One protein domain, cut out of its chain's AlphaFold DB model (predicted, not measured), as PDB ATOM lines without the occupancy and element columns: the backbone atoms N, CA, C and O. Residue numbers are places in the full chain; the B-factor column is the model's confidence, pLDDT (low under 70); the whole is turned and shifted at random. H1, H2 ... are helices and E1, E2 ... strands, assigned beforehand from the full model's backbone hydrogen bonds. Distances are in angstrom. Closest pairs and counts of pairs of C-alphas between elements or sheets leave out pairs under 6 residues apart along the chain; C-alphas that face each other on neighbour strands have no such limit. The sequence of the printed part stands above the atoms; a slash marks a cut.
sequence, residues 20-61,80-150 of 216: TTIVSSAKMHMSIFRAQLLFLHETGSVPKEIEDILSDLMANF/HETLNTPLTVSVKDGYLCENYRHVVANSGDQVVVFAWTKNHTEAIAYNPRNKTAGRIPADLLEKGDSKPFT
ATOM      1  N   THR A  20      21.536  40.598  18.350       68.19
ATOM      2  CA  THR A  20      21.585  41.103  16.966       68.19
ATOM      3  C   THR A  20      22.917  40.746  16.309       68.19
ATOM      4  O   THR A  20      22.956  40.348  15.141       68.19
ATOM      5  N   THR A  21      24.006  40.794  17.077       67.00
ATOM      6  CA  THR A  21      25.348  40.410  16.620       67.00
ATOM      7  C   THR A  21      25.437  38.913  16.317       67.00
ATOM      8  O   THR A  21      25.922  38.533  15.247       67.00
ATOM      9  N   ILE A  22      24.910  38.060  17.203       70.69
ATOM     10  CA  ILE A  22      24.864  36.601  17.007       70.69
ATOM     11  C   ILE A  22      24.028  36.246  15.774       70.69
ATOM     12  O   ILE A  22      24.489  35.488  14.921       70.69
ATOM     13  N   VAL A  23      22.832  36.827  15.627       72.12
ATOM     14  CA  VAL A  23      21.954  36.565  14.472       72.12
ATOM     15  C   VAL A  23      22.609  37.014  13.164       72.12
ATOM     16  O   VAL A  23      22.558  36.288  12.172       72.12
ATOM     17  N   SER A  24      23.266  38.175  13.153       66.94
ATOM     18  CA  SER A  24      23.972  38.682  11.966       66.94
ATOM     19  C   SER A  24      25.173  37.807  11.603       66.94
ATOM     20  O   SER A  24      25.398  37.507  10.431       66.94
ATOM     21  N   SER A  25      25.911  37.322  12.608       68.38
ATOM     22  CA  SER A  25      26.995  36.354  12.418       68.38
ATOM     23  C   SER A  25      26.479  35.028  11.852       68.38
ATOM     24  O   SER A  25      27.041  34.521  10.882       68.38
ATOM     25  N   ALA A  26      25.386  34.485  12.394       71.00
ATOM     26  CA  ALA A  26      24.779  33.251  11.900       71.00
ATOM     27  C   ALA A  26      24.322  33.395  10.440       71.00
ATOM     28  O   ALA A  26      24.665  32.560   9.604       71.00
ATOM     29  N   LYS A  27      23.639  34.498  10.101       69.75
ATOM     30  CA  LYS A  27      23.242  34.812   8.718       69.75
ATOM     31  C   LYS A  27      24.446  34.878   7.780       69.75
ATOM     32  O   LYS A  27      24.416  34.268   6.718       69.75
ATOM     33  N   MET A  28      25.522  35.548   8.192       70.38
ATOM     34  CA  MET A  28      26.755  35.642   7.410       70.38
ATOM     35  C   MET A  28      27.356  34.262   7.112       70.38
ATOM     36  O   MET A  28      27.658  33.967   5.957       70.38
ATOM     37  N   HIS A  29      27.517  33.407   8.127       70.19
ATOM     38  CA  HIS A  29      28.086  32.067   7.939       70.19
ATOM     39  C   HIS A  29      27.201  31.192   7.043       70.19
ATOM     40  O   HIS A  29      27.720  30.491   6.175       70.19
ATOM     41  N   MET A  30      25.878  31.294   7.183       70.19
ATOM     42  CA  MET A  30      24.927  30.602   6.311       70.19
ATOM     43  C   MET A  30      25.023  31.078   4.858       70.19
ATOM     44  O   MET A  30      25.018  30.260   3.942       70.19
ATOM     45  N   SER A  31      25.177  32.384   4.623       61.09
ATOM     46  CA  SER A  31      25.377  32.918   3.272       61.09
ATOM     47  C   SER A  31      26.697  32.457   2.656       61.09
ATOM     48  O   SER A  31      26.714  32.088   1.485       61.09
ATOM     49  N   ILE A  32      27.786  32.411   3.433       65.88
ATOM     50  CA  ILE A  32      29.074  31.861   2.972       65.88
ATOM     51  C   ILE A  32      28.909  30.397   2.562       65.88
ATOM     52  O   ILE A  32      29.368  30.003   1.490       65.88
ATOM     53  N   PHE A  33      28.225  29.612   3.392       69.94
ATOM     54  CA  PHE A  33      27.962  28.206   3.120       69.94
ATOM     55  C   PHE A  33      27.129  28.024   1.842       69.94
ATOM     56  O   PHE A  33      27.529  27.268   0.960       69.94
ATOM     57  N   ARG A  34      26.043  28.796   1.670       66.62
ATOM     58  CA  ARG A  34      25.237  28.809   0.433       66.62
ATOM     59  C   ARG A  34      26.094  29.105  -0.794       66.62
ATOM     60  O   ARG A  34      25.975  28.422  -1.806       66.62
ATOM     61  N   ALA A  35      26.958  30.113  -0.705       61.12
ATOM     62  CA  ALA A  35      27.813  30.508  -1.813       61.12
ATOM     63  C   ALA A  35      28.740  29.346  -2.219       61.12
ATOM     64  O   ALA A  35      28.771  28.954  -3.383       61.12
ATOM     65  N   GLN A  36      29.416  28.725  -1.248       64.38
ATOM     66  CA  GLN A  36      30.279  27.558  -1.475       64.38
ATOM     67  C   GLN A  36      29.532  26.368  -2.084       64.38
ATOM     68  O   GLN A  36      30.074  25.665  -2.932       64.38
ATOM     69  N   LEU A  37      28.284  26.147  -1.687       64.81
ATOM     70  CA  LEU A  37      27.467  25.068  -2.231       64.81
ATOM     71  C   LEU A  37      27.048  25.313  -3.675       64.81
ATOM     72  O   LEU A  37      27.127  24.402  -4.492       64.81
ATOM     73  N   LEU A  38      26.673  26.545  -4.012       60.62
ATOM     74  CA  LEU A  38      26.369  26.912  -5.395       60.62
ATOM     75  C   LEU A  38      27.595  26.798  -6.299       60.62
ATOM     76  O   LEU A  38      27.459  26.377  -7.444       60.62
ATOM     77  N   PHE A  39      28.788  27.094  -5.776       62.53
ATOM     78  CA  PHE A  39      30.038  26.806  -6.478       62.53
ATOM     79  C   PHE A  39      30.165  25.314  -6.793       62.53
ATOM     80  O   PHE A  39      30.357  24.953  -7.949       62.53
ATOM     81  N   LEU A  40      30.004  24.449  -5.787       62.75
ATOM     82  CA  LEU A  40      30.125  23.005  -5.976       62.75
ATOM     83  C   LEU A  40      29.056  22.448  -6.935       62.75
ATOM     84  O   LEU A  40      29.339  21.523  -7.694       62.75
ATOM     85  N   HIS A  41      27.840  23.001  -6.917       62.28
ATOM     86  CA  HIS A  41      26.782  22.647  -7.862       62.28
ATOM     87  C   HIS A  41      27.167  23.025  -9.300       62.28
ATOM     88  O   HIS A  41      27.114  22.187 -10.199       62.28
ATOM     89  N   GLU A  42      27.630  24.260  -9.522       57.41
ATOM     90  CA  GLU A  42      28.086  24.716 -10.842       57.41
ATOM     91  C   GLU A  42      29.290  23.914 -11.366       57.41
ATOM     92  O   GLU A  42      29.441  23.757 -12.578       57.41
ATOM     93  N   THR A  43      30.129  23.368 -10.479       55.53
ATOM     94  CA  THR A  43      31.252  22.490 -10.847       55.53
ATOM     95  C   THR A  43      30.874  21.005 -10.918       55.53
ATOM     96  O   THR A  43      31.761  20.157 -11.020       55.53
ATOM     97  N   GLY A  44      29.581  20.661 -10.854       56.09
ATOM     98  CA  GLY A  44      29.080  19.285 -10.976       56.09
ATOM     99  C   GLY A  44      29.524  18.355  -9.843       56.09
ATOM    100  O   GLY A  44      29.663  17.153 -10.044       56.09
ATOM    101  N   SER A  45      29.817  18.916  -8.670       57.06
ATOM    102  CA  SER A  45      30.467  18.230  -7.546       57.06
ATOM    103  C   SER A  45      29.526  17.935  -6.365       57.06
ATOM    104  O   SER A  45      29.998  17.459  -5.334       57.06
ATOM    105  N   VAL A  46      28.218  18.208  -6.482       60.62
ATOM    106  CA  VAL A  46      27.223  17.988  -5.409       60.62
ATOM    107  C   VAL A  46      26.182  16.944  -5.831       60.62
ATOM    108  O   VAL A  46      25.579  17.092  -6.891       60.62
ATOM    109  N   PRO A  47      25.949  15.892  -5.023       63.88
ATOM    110  CA  PRO A  47      24.823  14.975  -5.188       63.88
ATOM    111  C   PRO A  47      23.474  15.631  -4.865       63.88
ATOM    112  O   PRO A  47      23.360  16.423  -3.931       63.88
ATOM    113  N   LYS A  48      22.429  15.222  -5.584       61.94
ATOM    114  CA  LYS A  48      21.077  15.795  -5.518       61.94
ATOM    115  C   LYS A  48      20.433  15.763  -4.123       61.94
ATOM    116  O   LYS A  48      19.705  16.683  -3.776       61.94
ATOM    117  N   GLU A  49      20.739  14.774  -3.276       62.06
ATOM    118  CA  GLU A  49      20.195  14.742  -1.905       62.06
ATOM    119  C   GLU A  49      20.719  15.890  -1.026       62.06
ATOM    120  O   GLU A  49      20.032  16.342  -0.110       62.06
ATOM    121  N   ILE A  50      21.928  16.387  -1.305       62.75
ATOM    122  CA  ILE A  50      22.477  17.552  -0.610       62.75
ATOM    123  C   ILE A  50      21.731  18.818  -1.057       62.75
ATOM    124  O   ILE A  50      21.456  19.673  -0.222       62.75
ATOM    125  N   GLU A  51      21.325  18.930  -2.324       59.12
ATOM    126  CA  GLU A  51      20.543  20.076  -2.828       59.12
ATOM    127  C   GLU A  51      19.173  20.211  -2.154       59.12
ATOM    128  O   GLU A  51      18.765  21.323  -1.804       59.12
ATOM    129  N   ASP A  52      18.485  19.089  -1.933       64.75
ATOM    130  CA  ASP A  52      17.158  19.073  -1.312       64.75
ATOM    131  C   ASP A  52      17.235  19.495   0.166       64.75
ATOM    132  O   ASP A  52      16.508  20.391   0.601       64.75
ATOM    133  N   ILE A  53      18.197  18.946   0.922       65.31
ATOM    134  CA  ILE A  53      18.439  19.317   2.329       65.31
ATOM    135  C   ILE A  53      18.791  20.805   2.450       65.31
ATOM    136  O   ILE A  53      18.384  21.477   3.399       65.31
ATOM    137  N   LEU A  54      19.540  21.342   1.489       58.88
ATOM    138  CA  LEU A  54      19.920  22.751   1.476       58.88
ATOM    139  C   LEU A  54      18.760  23.668   1.131       58.88
ATOM    140  O   LEU A  54      18.640  24.729   1.736       58.88
ATOM    141  N   SER A  55      17.906  23.270   0.195       62.59
ATOM    142  CA  SER A  55      16.707  24.028  -0.156       62.59
ATOM    143  C   SER A  55      15.765  24.148   1.046       62.59
ATOM    144  O   SER A  55      15.298  25.249   1.349       62.59
ATOM    145  N   ASP A  56      15.595  23.062   1.803       64.38
ATOM    146  CA  ASP A  56      14.814  23.041   3.045       64.38
ATOM    147  C   ASP A  56      15.461  23.854   4.171       64.38
ATOM    148  O   ASP A  56      14.789  24.620   4.869       64.38
ATOM    149  N   LEU A  57      16.782  23.751   4.347       60.19
ATOM    150  CA  LEU A  57      17.501  24.563   5.326       60.19
ATOM    151  C   LEU A  57      17.333  26.056   4.991       60.19
ATOM    152  O   LEU A  57      17.013  26.864   5.856       60.19
ATOM    153  N   MET A  58      17.466  26.428   3.719       54.19
ATOM    154  CA  MET A  58      17.372  27.813   3.256       54.19
ATOM    155  C   MET A  58      15.959  28.401   3.363       54.19
ATOM    156  O   MET A  58      15.827  29.589   3.673       54.19
ATOM    157  N   ALA A  59      14.911  27.592   3.176       64.00
ATOM    158  CA  ALA A  59      13.522  28.017   3.352       64.00
ATOM    159  C   ALA A  59      13.209  28.446   4.799       64.00
ATOM    160  O   ALA A  59      12.370  29.316   5.024       64.00
ATOM    161  N   ASN A  60      13.926  27.881   5.774       56.62
ATOM    162  CA  ASN A  60      13.672  28.095   7.198       56.62
ATOM    163  C   ASN A  60      14.441  29.281   7.815       56.62
ATOM    164  O   ASN A  60      14.093  29.718   8.913       56.62
ATOM    165  N   PHE A  61      15.463  29.833   7.142       50.66
ATOM    166  CA  PHE A  61      16.341  30.867   7.721       50.66
ATOM    167  C   PHE A  61      16.182  32.286   7.149       50.66
ATOM    168  O   PHE A  61      16.710  33.231   7.747       50.66
ATOM    169  N   HIS A  80      38.382  46.376 -15.906       70.62
ATOM    170  CA  HIS A  80      38.339  46.845 -14.519       70.62
ATOM    171  C   HIS A  80      39.347  47.981 -14.263       70.62
ATOM    172  O   HIS A  80      40.510  47.892 -14.651       70.62
ATOM    173  N   GLU A  81      38.906  49.046 -13.592       85.94
ATOM    174  CA  GLU A  81      39.797  50.112 -13.140       85.94
ATOM    175  C   GLU A  81      40.503  49.635 -11.874       85.94
ATOM    176  O   GLU A  81      39.968  49.724 -10.766       85.94
ATOM    177  N   THR A  82      41.690  49.060 -12.054       85.38
ATOM    178  CA  THR A  82      42.535  48.615 -10.948       85.38
ATOM    179  C   THR A  82      43.061  49.807 -10.162       85.38
ATOM    180  O   THR A  82      43.679  50.713 -10.718       85.38
ATOM    181  N   LEU A  83      42.894  49.759  -8.843       85.88
ATOM    182  CA  LEU A  83      43.454  50.753  -7.943       85.88
ATOM    183  C   LEU A  83      44.949  50.493  -7.723       85.88
ATOM    184  O   LEU A  83      45.367  49.400  -7.328       85.88
ATOM    185  N   ASN A  84      45.763  51.533  -7.919       81.62
ATOM    186  CA  ASN A  84      47.199  51.492  -7.618       81.62
ATOM    187  C   ASN A  84      47.474  51.223  -6.133       81.62
ATOM    188  O   ASN A  84      48.448  50.561  -5.780       81.62
ATOM    189  N   THR A  85      46.598  51.701  -5.257       87.69
ATOM    190  CA  THR A  85      46.592  51.352  -3.840       87.69
ATOM    191  C   THR A  85      45.176  50.922  -3.490       87.69
ATOM    192  O   THR A  85      44.262  51.735  -3.639       87.69
ATOM    193  N   PRO A  86      44.963  49.665  -3.062       92.12
ATOM    194  CA  PRO A  86      43.649  49.219  -2.627       92.12
ATOM    195  C   PRO A  86      43.130  50.088  -1.478       92.12
ATOM    196  O   PRO A  86      43.917  50.616  -0.687       92.12
ATOM    197  N   LEU A  87      41.813  50.234  -1.376       94.31
ATOM    198  CA  LEU A  87      41.173  51.102  -0.390       94.31
ATOM    199  C   LEU A  87      40.360  50.275   0.598       94.31
ATOM    200  O   LEU A  87      39.551  49.450   0.202       94.31
ATOM    201  N   THR A  88      40.545  50.523   1.885       94.25
ATOM    202  CA  THR A  88      39.647  50.058   2.942       94.25
ATOM    203  C   THR A  88      38.443  50.985   2.991       94.25
ATOM    204  O   THR A  88      38.628  52.196   3.106       94.25
ATOM    205  N   VAL A  89      37.240  50.431   2.890       94.12
ATOM    206  CA  VAL A  89      35.973  51.160   2.804       94.12
ATOM    207  C   VAL A  89      34.940  50.495   3.716       94.12
ATOM    208  O   VAL A  89      34.845  49.266   3.745       94.12
ATOM    209  N   SER A  90      34.151  51.291   4.439       93.75
ATOM    210  CA  SER A  90      33.047  50.782   5.259       93.75
ATOM    211  C   SER A  90      31.874  50.329   4.386       93.75
ATOM    212  O   SER A  90      31.526  50.977   3.397       93.75
ATOM    213  N   VAL A  91      31.223  49.240   4.780       91.75
ATOM    214  CA  VAL A  91      29.982  48.757   4.171       91.75
ATOM    215  C   VAL A  91      28.802  49.425   4.866       91.75
ATOM    216  O   VAL A  91      28.593  49.236   6.062       91.75
ATOM    217  N   LYS A  92      28.019  50.197   4.116       89.56
ATOM    218  CA  LYS A  92      26.826  50.889   4.608       89.56
ATOM    219  C   LYS A  92      25.730  49.892   4.975       89.56
ATOM    220  O   LYS A  92      25.226  49.899   6.093       89.56
ATOM    221  N   ASP A  93      25.407  49.005   4.041       83.50
ATOM    222  CA  ASP A  93      24.294  48.066   4.142       83.50
ATOM    223  C   ASP A  93      24.796  46.641   3.891       83.50
ATOM    224  O   ASP A  93      25.611  46.396   3.001       83.50
ATOM    225  N   GLY A  94      24.330  45.692   4.706       79.38
ATOM    226  CA  GLY A  94      24.780  44.304   4.628       79.38
ATOM    227  C   GLY A  94      24.524  43.693   3.251       79.38
ATOM    228  O   GLY A  94      23.432  43.800   2.697       79.38
ATOM    229  N   TYR A  95      25.528  43.000   2.728       80.56
ATOM    230  CA  TYR A  95      25.487  42.296   1.463       80.56
ATOM    231  C   TYR A  95      25.650  40.791   1.675       80.56
ATOM    232  O   TYR A  95      26.748  40.267   1.875       80.56
ATOM    233  N   LEU A  96      24.521  40.088   1.632       71.19
ATOM    234  CA  LEU A  96      24.445  38.633   1.697       71.19
ATOM    235  C   LEU A  96      24.138  38.124   0.289       71.19
ATOM    236  O   LEU A  96      22.976  37.981  -0.086       71.19
ATOM    237  N   CYS A  97      25.171  37.945  -0.533       67.12
ATOM    238  CA  CYS A  97      24.950  37.555  -1.920       67.12
ATOM    239  C   CYS A  97      24.478  36.101  -2.057       67.12
ATOM    240  O   CYS A  97      24.761  35.235  -1.229       67.12
ATOM    241  N   GLU A  98      23.785  35.846  -3.162       57.03
ATOM    242  CA  GLU A  98      23.318  34.533  -3.575       57.03
ATOM    243  C   GLU A  98      24.374  33.709  -4.314       57.03
ATOM    244  O   GLU A  98      24.100  32.557  -4.585       57.03
ATOM    245  N   ASN A  99      25.548  34.246  -4.672       63.84
ATOM    246  CA  ASN A  99      26.552  33.540  -5.484       63.84
ATOM    247  C   ASN A  99      27.967  33.660  -4.874       63.84
ATOM    248  O   ASN A  99      28.320  34.696  -4.313       63.84
ATOM    249  N   TYR A 100      28.802  32.623  -5.020       62.50
ATOM    250  CA  TYR A 100      30.208  32.579  -4.569       62.50
ATOM    251  C   TYR A 100      31.128  33.626  -5.190       62.50
ATOM    252  O   TYR A 100      32.202  33.880  -4.653       62.50
ATOM    253  N   ARG A 101      30.744  34.233  -6.315       68.06
ATOM    254  CA  ARG A 101      31.544  35.274  -6.983       68.06
ATOM    255  C   ARG A 101      31.477  36.635  -6.289       68.06
ATOM    256  O   ARG A 101      32.124  37.585  -6.730       68.06
ATOM    257  N   HIS A 102      30.673  36.750  -5.241       79.31
ATOM    258  CA  HIS A 102      30.394  37.993  -4.547       79.31
ATOM    259  C   HIS A 102      30.930  37.961  -3.118       79.31
ATOM    260  O   HIS A 102      31.002  36.912  -2.479       79.31
ATOM    261  N   VAL A 103      31.320  39.132  -2.619       83.81
ATOM    262  CA  VAL A 103      31.746  39.276  -1.227       83.81
ATOM    263  C   VAL A 103      30.533  39.095  -0.314       83.81
ATOM    264  O   VAL A 103      29.427  39.510  -0.656       83.81
ATOM    265  N   VAL A 104      30.744  38.510   0.863       85.81
ATOM    266  CA  VAL A 104      29.742  38.531   1.934       85.81
ATOM    267  C   VAL A 104      30.170  39.604   2.926       85.81
ATOM    268  O   VAL A 104      31.311  39.591   3.392       85.81
ATOM    269  N   ALA A 105      29.289  40.539   3.259       86.94
ATOM    270  CA  ALA A 105      29.586  41.603   4.212       86.94
ATOM    271  C   ALA A 105      28.352  42.003   5.017       86.94
ATOM    272  O   ALA A 105      27.230  41.921   4.534       86.94
ATOM    273  N   ASN A 106      28.556  42.451   6.248       87.38
ATOM    274  CA  ASN A 106      27.520  43.093   7.050       87.38
ATOM    275  C   ASN A 106      27.688  44.614   7.020       87.38
ATOM    276  O   ASN A 106      28.770  45.118   6.730       87.38
ATOM    277  N   SER A 107      26.625  45.335   7.376       88.38
ATOM    278  CA  SER A 107      26.731  46.766   7.667       88.38
ATOM    279  C   SER A 107      27.790  46.998   8.755       88.38
ATOM    280  O   SER A 107      27.859  46.248   9.734       88.38
ATOM    281  N   GLY A 108      28.643  47.998   8.548       88.38
ATOM    282  CA  GLY A 108      29.783  48.335   9.397       88.38
ATOM    283  C   GLY A 108      31.050  47.508   9.155       88.38
ATOM    284  O   GLY A 108      32.095  47.849   9.716       88.38
ATOM    285  N   ASP A 109      31.012  46.453   8.330       91.06
ATOM    286  CA  ASP A 109      32.235  45.736   7.957       91.06
ATOM    287  C   ASP A 109      33.170  46.663   7.161       91.06
ATOM    288  O   ASP A 109      32.733  47.494   6.369       91.06
ATOM    289  N   GLN A 110      34.477  46.488   7.344       93.69
ATOM    290  CA  GLN A 110      35.502  47.151   6.540       93.69
ATOM    291  C   GLN A 110      35.931  46.207   5.420       93.69
ATOM    292  O   GLN A 110      36.449  45.126   5.701       93.69
ATOM    293  N   VAL A 111      35.740  46.596   4.163       93.81
ATOM    294  CA  VAL A 111      36.157  45.815   2.991       93.81
ATOM    295  C   VAL A 111      37.296  46.505   2.258       93.81
ATOM    296  O   VAL A 111      37.380  47.725   2.217       93.81
ATOM    297  N   VAL A 112      38.187  45.720   1.663       94.88
ATOM    298  CA  VAL A 112      39.300  46.211   0.852       94.88
ATOM    299  C   VAL A 112      38.908  46.138  -0.615       94.88
ATOM    300  O   VAL A 112      38.756  45.042  -1.147       94.88
ATOM    301  N   VAL A 113      38.760  47.282  -1.270       94.38
ATOM    302  CA  VAL A 113      38.467  47.425  -2.698       94.38
ATOM    303  C   VAL A 113      39.770  47.457  -3.491       94.38
ATOM    304  O   VAL A 113      40.656  48.260  -3.204       94.38
ATOM    305  N   PHE A 114      39.878  46.598  -4.502       92.56
ATOM    306  CA  PHE A 114      41.046  46.482  -5.384       92.56
ATOM    307  C   PHE A 114      40.813  47.084  -6.766       92.56
ATOM    308  O   PHE A 114      41.764  47.534  -7.404       92.56
ATOM    309  N   ALA A 115      39.569  47.080  -7.240       91.62
ATOM    310  CA  ALA A 115      39.219  47.619  -8.542       91.62
ATOM    311  C   ALA A 115      37.739  47.994  -8.617       91.62
ATOM    312  O   ALA A 115      36.902  47.384  -7.944       91.62
ATOM    313  N   TRP A 116      37.422  48.938  -9.496       91.06
ATOM    314  CA  TRP A 116      36.053  49.259  -9.889       91.06
ATOM    315  C   TRP A 116      35.713  48.588 -11.219       91.06
ATOM    316  O   TRP A 116      36.542  48.477 -12.122       91.06
ATOM    317  N   THR A 117      34.479  48.122 -11.361       87.00
ATOM    318  CA  THR A 117      33.979  47.501 -12.591       87.00
ATOM    319  C   THR A 117      32.588  48.024 -12.936       87.00
ATOM    320  O   THR A 117      31.964  48.745 -12.155       87.00
ATOM    321  N   LYS A 118      32.132  47.723 -14.159       81.88
ATOM    322  CA  LYS A 118      30.842  48.166 -14.708       81.88
ATOM    323  C   LYS A 118      30.598  49.673 -14.507       81.88
ATOM    324  O   LYS A 118      29.578  50.063 -13.948       81.88
ATOM    325  N   ASN A 119      31.542  50.520 -14.922       82.00
ATOM    326  CA  ASN A 119      31.457  51.979 -14.754       82.00
ATOM    327  C   ASN A 119      31.213  52.406 -13.292       82.00
ATOM    328  O   ASN A 119      30.333  53.220 -13.026       82.00
ATOM    329  N   HIS A 120      31.971  51.834 -12.347       85.44
ATOM    330  CA  HIS A 120      31.893  52.148 -10.909       85.44
ATOM    331  C   HIS A 120      30.571  51.757 -10.233       85.44
ATOM    332  O   HIS A 120      30.257  52.256  -9.155       85.44
ATOM    333  N   THR A 121      29.800  50.847 -10.832       87.88
ATOM    334  CA  THR A 121      28.599  50.280 -10.187       87.88
ATOM    335  C   THR A 121      28.917  49.055  -9.330       87.88
ATOM    336  O   THR A 121      28.166  48.729  -8.415       87.88
ATOM    337  N   GLU A 122      30.059  48.407  -9.566       89.75
ATOM    338  CA  GLU A 122      30.551  47.278  -8.777       89.75
ATOM    339  C   GLU A 122      32.010  47.498  -8.369       89.75
ATOM    340  O   GLU A 122      32.806  48.085  -9.104       89.75
ATOM    341  N   ALA A 123      32.370  46.962  -7.210       91.69
ATOM    342  CA  ALA A 123      33.730  46.872  -6.711       91.69
ATOM    343  C   ALA A 123      34.172  45.411  -6.645       91.69
ATOM    344  O   ALA A 123      33.391  44.535  -6.276       91.69
ATOM    345  N   ILE A 124      35.441  45.155  -6.947       91.69
ATOM    346  CA  ILE A 124      36.111  43.897  -6.617       91.69
ATOM    347  C   ILE A 124      36.762  44.090  -5.251       91.69
ATOM    348  O   ILE A 124      37.645  44.939  -5.098       91.69
ATOM    349  N   ALA A 125      36.304  43.333  -4.260       92.94
ATOM    350  CA  ALA A 125      36.620  43.561  -2.862       92.94
ATOM    351  C   ALA A 125      36.942  42.278  -2.085       92.94
ATOM    352  O   ALA A 125      36.579  41.164  -2.467       92.94
ATOM    353  N   TYR A 126      37.609  42.463  -0.951       92.38
ATOM    354  CA  TYR A 126      37.910  41.448   0.051       92.38
ATOM    355  C   TYR A 126      37.366  41.889   1.406       92.38
ATOM    356  O   TYR A 126      37.620  43.012   1.829       92.38
ATOM    357  N   ASN A 127      36.665  41.009   2.114       91.94
ATOM    358  CA  ASN A 127      36.256  41.235   3.494       91.94
ATOM    359  C   ASN A 127      37.230  40.508   4.448       91.94
ATOM    360  O   ASN A 127      37.193  39.275   4.541       91.94
ATOM    361  N   PRO A 128      38.093  41.231   5.192       90.25
ATOM    362  CA  PRO A 128      39.035  40.635   6.135       90.25
ATOM    363  C   PRO A 128      38.362  39.907   7.300       90.25
ATOM    364  O   PRO A 128      38.930  38.942   7.812       90.25
ATOM    365  N   ARG A 129      37.153  40.326   7.703       88.50
ATOM    366  CA  ARG A 129      36.438  39.759   8.856       88.50
ATOM    367  C   ARG A 129      36.084  38.291   8.639       88.50
ATOM    368  O   ARG A 129      36.243  37.481   9.544       88.50
ATOM    369  N   ASN A 130      35.607  37.950   7.444       83.12
ATOM    370  CA  ASN A 130      35.161  36.595   7.104       83.12
ATOM    371  C   ASN A 130      36.010  35.920   6.016       83.12
ATOM    372  O   ASN A 130      35.725  34.795   5.609       83.12
ATOM    373  N   LYS A 131      37.078  36.590   5.567       86.69
ATOM    374  CA  LYS A 131      38.024  36.106   4.561       86.69
ATOM    375  C   LYS A 131      37.344  35.705   3.240       86.69
ATOM    376  O   LYS A 131      37.745  34.721   2.613       86.69
ATOM    377  N   THR A 132      36.333  36.462   2.815       84.75
ATOM    378  CA  THR A 132      35.683  36.306   1.502       84.75
ATOM    379  C   THR A 132      36.182  37.361   0.523       84.75
ATOM    380  O   THR A 132      36.534  38.468   0.919       84.75
ATOM    381  N   ALA A 133      36.249  37.013  -0.760       87.19
ATOM    382  CA  ALA A 133      36.640  37.921  -1.829       87.19
ATOM    383  C   ALA A 133      35.666  37.764  -2.994       87.19
ATOM    384  O   ALA A 133      35.183  36.661  -3.240       87.19
ATOM    385  N   GLY A 134      35.381  38.848  -3.701       87.50
ATOM    386  CA  GLY A 134      34.451  38.825  -4.816       87.50
ATOM    387  C   GLY A 134      33.955  40.215  -5.162       87.50
ATOM    388  O   GLY A 134      34.586  41.218  -4.836       87.50
ATOM    389  N   ARG A 135      32.813  40.279  -5.834       89.19
ATOM    390  CA  ARG A 135      32.173  41.543  -6.199       89.19
ATOM    391  C   ARG A 135      31.207  42.035  -5.128       89.19
ATOM    392  O   ARG A 135      30.536  41.234  -4.480       89.19
ATOM    393  N   ILE A 136      31.115  43.348  -4.975       89.69
ATOM    394  CA  ILE A 136      30.118  44.022  -4.142       89.69
ATOM    395  C   ILE A 136      29.580  45.254  -4.890       89.69
ATOM    396  O   ILE A 136      30.366  45.955  -5.531       89.69
ATOM    397  N   PRO A 137      28.264  45.518  -4.863       90.81
ATOM    398  CA  PRO A 137      27.698  46.750  -5.403       90.81
ATOM    399  C   PRO A 137      28.294  48.002  -4.738       90.81
ATOM    400  O   PRO A 137      28.486  48.047  -3.523       90.81
ATOM    401  N   ALA A 138      28.629  49.011  -5.543       90.31
ATOM    402  CA  ALA A 138      29.320  50.212  -5.072       90.31
ATOM    403  C   ALA A 138      28.436  51.141  -4.219       90.31
ATOM    404  O   ALA A 138      28.951  51.942  -3.444       90.31
ATOM    405  N   ASP A 139      27.114  51.041  -4.355       90.44
ATOM    406  CA  ASP A 139      26.110  51.766  -3.569       90.44
ATOM    407  C   ASP A 139      26.027  51.297  -2.108       90.44
ATOM    408  O   ASP A 139      25.579  52.050  -1.243       90.44
ATOM    409  N   LEU A 140      26.522  50.089  -1.818       89.94
ATOM    410  CA  LEU A 140      26.627  49.543  -0.464       89.94
ATOM    411  C   LEU A 140      27.895  50.005   0.271       89.94
ATOM    412  O   LEU A 140      28.113  49.600   1.411       89.94
ATOM    413  N   LEU A 141      28.742  50.826  -0.357       91.81
ATOM    414  CA  LEU A 141      30.020  51.283   0.192       91.81
ATOM    415  C   LEU A 141      29.977  52.769   0.577       91.81
ATOM    416  O   LEU A 141      29.499  53.615  -0.181       91.81
ATOM    417  N   GLU A 142      30.545  53.113   1.732       88.69
ATOM    418  CA  GLU A 142      30.673  54.503   2.180       88.69
ATOM    419  C   GLU A 142      31.922  55.171   1.594       88.69
ATOM    420  O   GLU A 142      33.048  54.899   1.997       88.69
ATOM    421  N   LYS A 143      31.742  56.114   0.666       72.50
ATOM    422  CA  LYS A 143      32.865  56.780  -0.022       72.50
ATOM    423  C   LYS A 143      33.675  57.755   0.851       72.50
ATOM    424  O   LYS A 143      34.761  58.147   0.443       72.50
ATOM    425  N   GLY A 144      33.151  58.175   2.006       72.88
ATOM    426  CA  GLY A 144      33.703  59.287   2.796       72.88
ATOM    427  C   GLY A 144      34.959  58.960   3.610       72.88
ATOM    428  O   GLY A 144      35.815  59.824   3.759       72.88
ATOM    429  N   ASP A 145      35.101  57.714   4.072       75.44
ATOM    430  CA  ASP A 145      36.116  57.327   5.069       75.44
ATOM    431  C   ASP A 145      37.153  56.328   4.532       75.44
ATOM    432  O   ASP A 145      37.747  55.548   5.285       75.44
ATOM    433  N   SER A 146      37.387  56.326   3.216       87.12
ATOM    434  CA  SER A 146      38.299  55.362   2.602       87.12
ATOM    435  C   SER A 146      39.751  55.573   3.044       87.12
ATOM    436  O   SER A 146      40.261  56.693   3.001       87.12
ATOM    437  N   LYS A 147      40.447  54.491   3.411       91.50
ATOM    438  CA  LYS A 147      41.864  54.515   3.823       91.50
ATOM    439  C   LYS A 147      42.712  53.614   2.930       91.50
ATOM    440  O   LYS A 147      42.237  52.550   2.546       91.50
ATOM    441  N   PRO A 148      43.974  53.960   2.628       90.69
ATOM    442  CA  PRO A 148      44.842  53.071   1.863       90.69
ATOM    443  C   PRO A 148      45.071  51.748   2.609       90.69
ATOM    444  O   PRO A 148      45.345  51.732   3.807       90.69
ATOM    445  N   PHE A 149      44.971  50.631   1.891       90.81
ATOM    446  CA  PHE A 149      45.291  49.298   2.386       90.81
ATOM    447  C   PHE A 149      46.678  48.885   1.888       90.81
ATOM    448  O   PHE A 149      46.871  48.527   0.725       90.81
ATOM    449  N   THR A 150      47.660  48.948   2.783       87.19
ATOM    450  CA  THR A 150      49.081  48.741   2.459       87.19
ATOM    451  C   THR A 150      49.559  47.310   2.684       87.19
ATOM    452  O   THR A 150      50.648  46.958   2.243       87.19
TER     453      THR A 150
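This is residues 20 to 61 and 80 to 150 of the 216 residues of an uncharacterized protein of Zopfia rhizophila CBS 207.26 (UniProt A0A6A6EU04). Two lobes make this domain: a strongly twisted sheet of four strands, E1 to E4, and beside it a pair of helices, H1 and H2, in which H2 folds back beside H1 without tight packing. H1 is the helix nearer the sheet, and the long loop of residues 91 to 109 reaches into the space between that sheet and H1. You will find 113 printed residues, with named elements in the order H1, H2, E1, E2, E3, E4; the sheet runs E1, E2, E3, E4, antiparallel throughout, and the class is mixed, helices and strands. The whole is compact, with a radius of gyration of the C-alphas of 15.3 A and spans of 46 by 33 by 23 A.

Begin with the sheet of E1, residues 81 to 90, E2, residues 110 to 117, E3, residues 122 to 127, and E4, residues 132 to 137. It is a meander, each strand the antiparallel neighbour of the one before, and each successive pair is a hairpin with 149 degrees between its directions. E1 and E4 are the edge strands. Look at N 89 and O 111, 2.8 A apart, for E1 with E2; at N 114 and O 124, 2.8 A, for E2 with E3; and at N 134 and O 125, 2.9 A, for E3 with E4. From edge to edge the strands' lines turn by 88 degrees; E1 bends by 100 degrees at residue 84 and E2 by 71 degrees at residue 114. Residues 147 to 148 pair antiparallel with residues 87 to 88 of E1. Now move outward to H1, residues 20 to 42, which is not on the sheet and is only just apart from E4, their closest C-alphas at 8.1 A. H2, residues 48 to 61, is not on the sheet either. H1 and H2 are near each other, with 17 pairs of C-alphas within 10 A, and only just short of touching, the closest pair at 8.0 A. In H1 every O i to N i+4 pair is within hydrogen-bond range, in H2 9 of 10.

Find C-alpha 81 at (39.797, 50.112, -13.140), where E1 begins; it spans 19.6 A, E2 19.2 A, and E3 and E4 14.8 A each. E4 ends at C-alpha 137, (27.698, 46.750, -5.403). H1 starts at C-alpha 20, (21.585, 41.103, 16.966), and spans 32.9 A; H2 spans 20.6 A.

The C-alphas farthest apart, of Glu 49 and Gly 144, are 46.8 A from each other. Residues 62 to 79 are not printed, and C-alphas 61 and 80 are 35.1 A apart across this cut. The link from E1 to E2 is long, 19 residues. Mean pLDDT of the printed part is 77.5; 41 residues are under 70, among them 31 to 61 and 97 to 101.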